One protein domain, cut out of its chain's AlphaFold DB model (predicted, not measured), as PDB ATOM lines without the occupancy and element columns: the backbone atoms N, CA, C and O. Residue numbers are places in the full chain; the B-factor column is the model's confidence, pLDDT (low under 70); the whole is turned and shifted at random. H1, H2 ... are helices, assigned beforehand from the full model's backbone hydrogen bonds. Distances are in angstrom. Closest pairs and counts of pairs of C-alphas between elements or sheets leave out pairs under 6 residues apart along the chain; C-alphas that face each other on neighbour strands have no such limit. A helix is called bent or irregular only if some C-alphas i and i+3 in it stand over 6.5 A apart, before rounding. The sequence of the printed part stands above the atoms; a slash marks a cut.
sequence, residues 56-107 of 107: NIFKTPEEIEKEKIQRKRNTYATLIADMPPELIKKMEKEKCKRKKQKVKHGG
ATOM      1  N   ASN A  56      48.495  12.086  -8.093       56.25
ATOM      2  CA  ASN A  56      48.308  12.574  -9.455       56.25
ATOM      3  C   ASN A  56      48.490  14.089  -9.605       56.25
ATOM      4  O   ASN A  56      48.369  14.590 -10.716       56.25
ATOM      5  N   ILE A  57      48.759  14.823  -8.520       58.16
ATOM      6  CA  ILE A  57      48.926  16.289  -8.572       58.16
ATOM      7  C   ILE A  57      50.123  16.678  -9.459       58.16
ATOM      8  O   ILE A  57      50.089  17.718 -10.109       58.16
ATOM      9  N   PHE A  58      51.141  15.815  -9.534       63.53
ATOM     10  CA  PHE A  58      52.336  16.014 -10.361       63.53
ATOM     11  C   PHE A  58      52.406  15.087 -11.580       63.53
ATOM     12  O   PHE A  58      53.366  15.169 -12.342       63.53
ATOM     13  N   LYS A  59      51.421  14.195 -11.763       68.44
ATOM     14  CA  LYS A  59      51.418  13.234 -12.872       68.44
ATOM     15  C   LYS A  59      50.680  13.825 -14.065       68.44
ATOM     16  O   LYS A  59      49.600  14.403 -13.938       68.44
ATOM     17  N   THR A  60      51.251  13.641 -15.244       72.75
ATOM     18  CA  THR A  60      50.607  13.989 -16.509       72.75
ATOM     19  C   THR A  60      49.373  13.104 -16.751       72.75
ATOM     20  O   THR A  60      49.292  11.983 -16.233       72.75
ATOM     21  N   PRO A  61      48.399  13.549 -17.565       71.88
ATOM     22  CA  PRO A  61      47.216  12.748 -17.893       71.88
ATOM     23  C   PRO A  61      47.549  11.345 -18.429       71.88
ATOM     24  O   PRO A  61      46.865  10.376 -18.100       71.88
ATOM     25  N   GLU A  62      48.630  11.224 -19.202       73.94
ATOM     26  CA  GLU A  62      49.100   9.953 -19.762       73.94
ATOM     27  C   GLU A  62      49.632   8.991 -18.693       73.94
ATOM     28  O   GLU A  62      49.399   7.782 -18.757       73.94
ATOM     29  N   GLU A  63      50.342   9.506 -17.689       70.69
ATOM     30  CA  GLU A  63      50.853   8.708 -16.570       70.69
ATOM     31  C   GLU A  63      49.708   8.177 -15.706       70.69
ATOM     32  O   GLU A  63      49.706   7.001 -15.333       70.69
ATOM     33  N   ILE A  64      48.682   9.001 -15.480       74.50
ATOM     34  CA  ILE A  64      47.458   8.600 -14.776       74.50
ATOM     35  C   ILE A  64      46.756   7.461 -15.527       74.50
ATOM     36  O   ILE A  64      46.250   6.512 -14.918       74.50
ATOM     37  N   GLU A  65      46.704   7.532 -16.857       77.00
ATOM     38  CA  GLU A  65      46.066   6.500 -17.671       77.00
ATOM     39  C   GLU A  65      46.866   5.190 -17.673       77.00
ATOM     40  O   GLU A  65      46.292   4.115 -17.460       77.00
ATOM     41  N   LYS A  66      48.197   5.267 -17.805       78.25
ATOM     42  CA  LYS A  66      49.095   4.105 -17.695       78.25
ATOM     43  C   LYS A  66      48.948   3.407 -16.346       78.25
ATOM     44  O   LYS A  66      48.848   2.180 -16.294       78.25
ATOM     45  N   GLU A  67      48.854   4.168 -15.264       74.62
ATOM     46  CA  GLU A  67      48.701   3.625 -13.918       74.62
ATOM     47  C   GLU A  67      47.325   2.972 -13.708       74.62
ATOM     48  O   GLU A  67      47.231   1.883 -13.136       74.62
ATOM     49  N   LYS A  68      46.251   3.554 -14.261       77.50
ATOM     50  CA  LYS A  68      44.923   2.915 -14.292       77.50
ATOM     51  C   LYS A  68      44.941   1.596 -15.063       77.50
ATOM     52  O   LYS A  68      44.339   0.618 -14.610       77.50
ATOM     53  N   ILE A  69      45.613   1.551 -16.214       81.50
ATOM     54  CA  ILE A  69      45.771   0.324 -17.008       81.50
ATOM     55  C   ILE A  69      46.548  -0.721 -16.202       81.50
ATOM     56  O   ILE A  69      46.140  -1.885 -16.160       81.50
ATOM     57  N   GLN A  70      47.615  -0.312 -15.518       77.06
ATOM     58  CA  GLN A  70      48.430  -1.213 -14.713       77.06
ATOM     59  C   GLN A  70      47.664  -1.764 -13.506       77.06
ATOM     60  O   GLN A  70      47.682  -2.972 -13.278       77.06
ATOM     61  N   ARG A  71      46.902  -0.926 -12.791       77.38
ATOM     62  CA  ARG A  71      46.031  -1.380 -11.695       77.38
ATOM     63  C   ARG A  71      45.016  -2.402 -12.185       77.38
ATOM     64  O   ARG A  71      44.910  -3.467 -11.589       77.38
ATOM     65  N   LYS A  72      44.348  -2.141 -13.315       76.44
ATOM     66  CA  LYS A  72      43.419  -3.110 -13.921       76.44
ATOM     67  C   LYS A  72      44.113  -4.436 -14.231       76.44
ATOM     68  O   LYS A  72      43.570  -5.483 -13.897       76.44
ATOM     69  N   ARG A  73      45.305  -4.414 -14.838       76.31
ATOM     70  CA  ARG A  73      46.082  -5.634 -15.127       76.31
ATOM     71  C   ARG A  73      46.416  -6.412 -13.859       76.31
ATOM     72  O   ARG A  73      46.229  -7.623 -13.849       76.31
ATOM     73  N   ASN A  74      46.835  -5.720 -12.804       74.25
ATOM     74  CA  ASN A  74      47.144  -6.337 -11.519       74.25
ATOM     75  C   ASN A  74      45.890  -6.966 -10.895       74.25
ATOM     76  O   ASN A  74      45.946  -8.118 -10.484       74.25
ATOM     77  N   THR A  75      44.744  -6.275 -10.919       75.00
ATOM     78  CA  THR A  75      43.467  -6.828 -10.442       75.00
ATOM     79  C   THR A  75      43.035  -8.054 -11.248       75.00
ATOM     80  O   THR A  75      42.579  -9.042 -10.683       75.00
ATOM     81  N   TYR A  76      43.191  -8.036 -12.574       74.50
ATOM     82  CA  TYR A  76      42.913  -9.221 -13.391       74.50
ATOM     83  C   TYR A  76      43.867 -10.375 -13.068       74.50
ATOM     84  O   TYR A  76      43.430 -11.521 -13.037       74.50
ATOM     85  N   ALA A  77      45.147 -10.093 -12.823       74.50
ATOM     86  CA  ALA A  77      46.128 -11.111 -12.469       74.50
ATOM     87  C   ALA A  77      45.822 -11.754 -11.109       74.50
ATOM     88  O   ALA A  77      45.860 -12.978 -11.012       74.50
ATOM     89  N   THR A  78      45.440 -10.967 -10.099       74.88
ATOM     90  CA  THR A  78      45.032 -11.493  -8.785       74.88
ATOM     91  C   THR A  78      43.760 -12.328  -8.890       74.88
ATOM     92  O   THR A  78      43.732 -13.456  -8.418       74.88
ATOM     93  N   LEU A  79      42.747 -11.852  -9.625       74.06
ATOM     94  CA  LEU A  79      41.511 -12.613  -9.849       74.06
ATOM     95  C   LEU A  79      41.753 -13.947 -10.569       74.06
ATOM     96  O   LEU A  79      41.018 -14.906 -10.356       74.06
ATOM     97  N   ILE A  80      42.756 -14.015 -11.448       77.50
ATOM     98  CA  ILE A  80      43.140 -15.262 -12.118       77.50
ATOM     99  C   ILE A  80      43.930 -16.174 -11.175       77.50
ATOM    100  O   ILE A  80      43.737 -17.384 -11.234       77.50
ATOM    101  N   ALA A  81      44.789 -15.617 -10.319       74.81
ATOM    102  CA  ALA A  81      45.549 -16.382  -9.332       74.81
ATOM    103  C   ALA A  81      44.641 -17.039  -8.279       74.81
ATOM    104  O   ALA A  81      44.888 -18.178  -7.893       74.81
ATOM    105  N   ASP A  82      43.557 -16.363  -7.892       77.62
ATOM    106  CA  ASP A  82      42.586 -16.861  -6.911       77.62
ATOM    107  C   ASP A  82      41.575 -17.861  -7.506       77.62
ATOM    108  O   ASP A  82      40.757 -18.441  -6.787       77.62
ATOM    109  N   MET A  83      41.588 -18.079  -8.827       80.06
ATOM    110  CA  MET A  83      40.658 -19.003  -9.473       80.06
ATOM    111  C   MET A  83      41.102 -20.470  -9.349       80.06
ATOM    112  O   MET A  83      42.277 -20.792  -9.527       80.06
ATOM    113  N   PRO A  84      40.149 -21.407  -9.180       82.50
ATOM    114  CA  PRO A  84      40.437 -22.834  -9.229       82.50
ATOM    115  C   PRO A  84      41.117 -23.246 -10.549       82.50
ATOM    116  O   PRO A  84      40.674 -22.833 -11.631       82.50
ATOM    117  N   PRO A  85      42.124 -24.136 -10.513       80.50
ATOM    118  CA  PRO A  85      42.919 -24.508 -11.687       80.50
ATOM    119  C   PRO A  85      42.093 -25.139 -12.822       80.50
ATOM    120  O   PRO A  85      42.464 -25.055 -13.995       80.50
ATOM    121  N   GLU A  86      40.939 -25.737 -12.513       82.81
ATOM    122  CA  GLU A  86      40.020 -26.268 -13.525       82.81
ATOM    123  C   GLU A  86      39.339 -25.178 -14.363       82.81
ATOM    124  O   GLU A  86      39.139 -25.344 -15.572       82.81
ATOM    125  N   LEU A  87      39.005 -24.044 -13.740       79.12
ATOM    126  CA  LEU A  87      38.385 -22.903 -14.413       79.12
ATOM    127  C   LEU A  87      39.397 -22.171 -15.297       79.12
ATOM    128  O   LEU A  87      39.059 -21.788 -16.420       79.12
ATOM    129  N   ILE A  88      40.656 -22.087 -14.858       80.50
ATOM    130  CA  ILE A  88      41.759 -21.531 -15.654       80.50
ATOM    131  C   ILE A  88      41.945 -22.348 -16.944       80.50
ATOM    132  O   ILE A  88      41.919 -21.788 -18.043       80.50
ATOM    133  N   LYS A  89      41.997 -23.686 -16.844       82.12
ATOM    134  CA  LYS A  89      42.107 -24.582 -18.013       82.12
ATOM    135  C   LYS A  89      40.919 -24.458 -18.975       82.12
ATOM    136  O   LYS A  89      41.102 -24.531 -20.193       82.12
ATOM    137  N   LYS A  90      39.693 -24.275 -18.465       82.88
ATOM    138  CA  LYS A  90      38.505 -24.030 -19.306       82.88
ATOM    139  C   LYS A  90      38.602 -22.682 -20.030       82.88
ATOM    140  O   LYS A  90      38.369 -22.633 -21.238       82.88
ATOM    141  N   MET A  91      39.015 -21.622 -19.334       81.88
ATOM    142  CA  MET A  91      39.218 -20.293 -19.923       81.88
ATOM    143  C   MET A  91      40.265 -20.320 -21.051       81.88
ATOM    144  O   MET A  91      40.044 -19.738 -22.116       81.88
ATOM    145  N   GLU A  92      41.394 -21.003 -20.854       81.56
ATOM    146  CA  GLU A  92      42.446 -21.127 -21.872       81.56
ATOM    147  C   GLU A  92      41.974 -21.893 -23.113       81.56
ATOM    148  O   GLU A  92      42.216 -21.455 -24.245       81.56
ATOM    149  N   LYS A  93      41.230 -22.990 -22.921       82.88
ATOM    150  CA  LYS A  93      40.624 -23.748 -24.026       82.88
ATOM    151  C   LYS A  93      39.677 -22.878 -24.855       82.88
ATOM    152  O   LYS A  93      39.749 -22.906 -26.085       82.88
ATOM    153  N   GLU A  94      38.842 -22.069 -24.210       80.50
ATOM    154  CA  GLU A  94      37.922 -21.154 -24.897       80.50
ATOM    155  C   GLU A  94      38.657 -20.028 -25.646       80.50
ATOM    156  O   GLU A  94      38.319 -19.723 -26.797       80.50
ATOM    157  N   LYS A  95      39.732 -19.463 -25.075       80.12
ATOM    158  CA  LYS A  95      40.594 -18.490 -25.779       80.12
ATOM    159  C   LYS A  95      41.231 -19.092 -27.037       80.12
ATOM    160  O   LYS A  95      41.252 -18.441 -28.086       80.12
ATOM    161  N   CYS A  96      41.705 -20.337 -26.962       76.50
ATOM    162  CA  CYS A  96      42.289 -21.053 -28.100       76.50
ATOM    163  C   CYS A  96      41.270 -21.316 -29.221       76.50
ATOM    164  O   CYS A  96      41.585 -21.119 -30.397       76.50
ATOM    165  N   LYS A  97      40.032 -21.698 -28.879       77.31
ATOM    166  CA  LYS A  97      38.947 -21.877 -29.862       77.31
ATOM    167  C   LYS A  97      38.598 -20.569 -30.577       77.31
ATOM    168  O   LYS A  97      38.514 -20.550 -31.804       77.31
ATOM    169  N   ARG A  98      38.475 -19.464 -29.833       73.56
ATOM    170  CA  ARG A  98      38.165 -18.137 -30.397       73.56
ATOM    171  C   ARG A  98      39.271 -17.614 -31.319       73.56
ATOM    172  O   ARG A  98      38.963 -17.053 -32.366       73.56
ATOM    173  N   LYS A  99      40.553 -17.843 -30.987       72.88
ATOM    174  CA  LYS A  99      41.679 -17.527 -31.891       72.88
ATOM    175  C   LYS A  99      41.587 -18.310 -33.203       72.88
ATOM    176  O   LYS A  99      41.717 -17.717 -34.267       72.88
ATOM    177  N   LYS A 100      41.293 -19.613 -33.140       71.31
ATOM    178  CA  LYS A 100      41.132 -20.457 -34.336       71.31
ATOM    179  C   LYS A 100      39.932 -20.046 -35.201       71.31
ATOM    180  O   LYS A 100      40.017 -20.149 -36.417       71.31
ATOM    181  N   GLN A 101      38.841 -19.560 -34.607       65.50
ATOM    182  CA  GLN A 101      37.684 -19.054 -35.360       65.50
ATOM    183  C   GLN A 101      37.970 -17.724 -36.069       65.50
ATOM    184  O   GLN A 101      37.602 -17.583 -37.232       65.50
ATOM    185  N   LYS A 102      38.679 -16.790 -35.416       60.56
ATOM    186  CA  LYS A 102      39.076 -15.512 -36.035       60.56
ATOM    187  C   LYS A 102      40.015 -15.689 -37.229       60.56
ATOM    188  O   LYS A 102      39.866 -14.978 -38.209       60.56
ATOM    189  N   VAL A 103      40.927 -16.661 -37.176       60.59
ATOM    190  CA  VAL A 103      41.827 -16.982 -38.303       60.59
ATOM    191  C   VAL A 103      41.067 -17.608 -39.483       60.59
ATOM    192  O   VAL A 103      41.481 -17.455 -40.622       60.59
ATOM    193  N   LYS A 104      39.932 -18.276 -39.237       57.44
ATOM    194  CA  LYS A 104      39.111 -18.903 -40.290       57.44
ATOM    195  C   LYS A 104      38.129 -17.961 -41.001       57.44
ATOM    196  O   LYS A 104      37.607 -18.350 -42.032       57.44
ATOM    197  N   HIS A 105      37.840 -16.783 -40.445       55.12
ATOM    198  CA  HIS A 105      36.845 -15.832 -40.979       55.12
ATOM    199  C   HIS A 105      37.461 -14.476 -41.374       55.12
ATOM    200  O   HIS A 105      36.734 -13.505 -41.551       55.12
ATOM    201  N   GLY A 106      38.791 -14.383 -41.447       51.88
ATOM    202  CA  GLY A 106      39.520 -13.144 -41.741       51.88
ATOM    203  C   GLY A 106      40.537 -13.286 -42.874       51.88
ATOM    204  O   GLY A 106      41.598 -12.675 -42.782       51.88
ATOM    205  N   GLY A 107      40.243 -14.131 -43.866       40.34
ATOM    206  CA  GLY A 107      41.002 -14.281 -45.111       40.34
ATOM    207  C   GLY A 107      40.134 -13.928 -46.306       40.34
ATOM    208  O   GLY A 107      38.923 -14.233 -46.226       40.34
TER     209      GLY A 107
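This is residues 56 to 107 of the 107 residues of an uncharacterized protein of Enterobacter kobei (UniProt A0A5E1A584). Two long straight helices, H1 and H2, make a wide V, joined near the corner by a tight link, residues 82 to 84. The arms spread away from that corner with nothing packed between them, and a few residues trail from each far end. The printed part has 52 residues with two named helices, H1 then H2, and no named strand; the class is all helix. The whole is extended, with a radius of gyration of the C-alphas of 17.0 A, and flat, its C-alphas spanning 47 by 36 by 5 A.

The printed part begins at Asn 56, whose C-alpha is at (48.308, 12.574, -9.455). H1 is residues 61 to 81, 30.4 A from first to last C-alpha, beginning with C-alpha 61 at (47.216, 12.748, -17.893). H2 is residues 85 to 104, 29.4 A long by the same measure, and ends with C-alpha 104 at (39.111, -18.903, -40.290).

H1 and H2 are close but not clearly touching, with 1 pair of C-alphas within 8 A. This closest pair, the C-alphas of Ile 80 and Ile 88, is 7.3 A apart. Their lines stand at a steep tilt of 59 degrees, and they run opposite ways. Their centres are 23.0 A apart. In H1 and H2 every O i to N i+4 pair is within hydrogen-bond range. Neither helix is bent.

The two C-alphas farthest apart, those of Ile 57 and Lys 104, are 48.4 A apart. Residues 65 to 79, which belong to H1, stand free, as do residues 89 to 107, of which 89 to 104 belong to H2. The printed part has no cut and ends at Gly 107, the chain's last residue. The mean pLDDT of the printed part is 73.1; residues 56 to 59 and 101 to 107 are under 70.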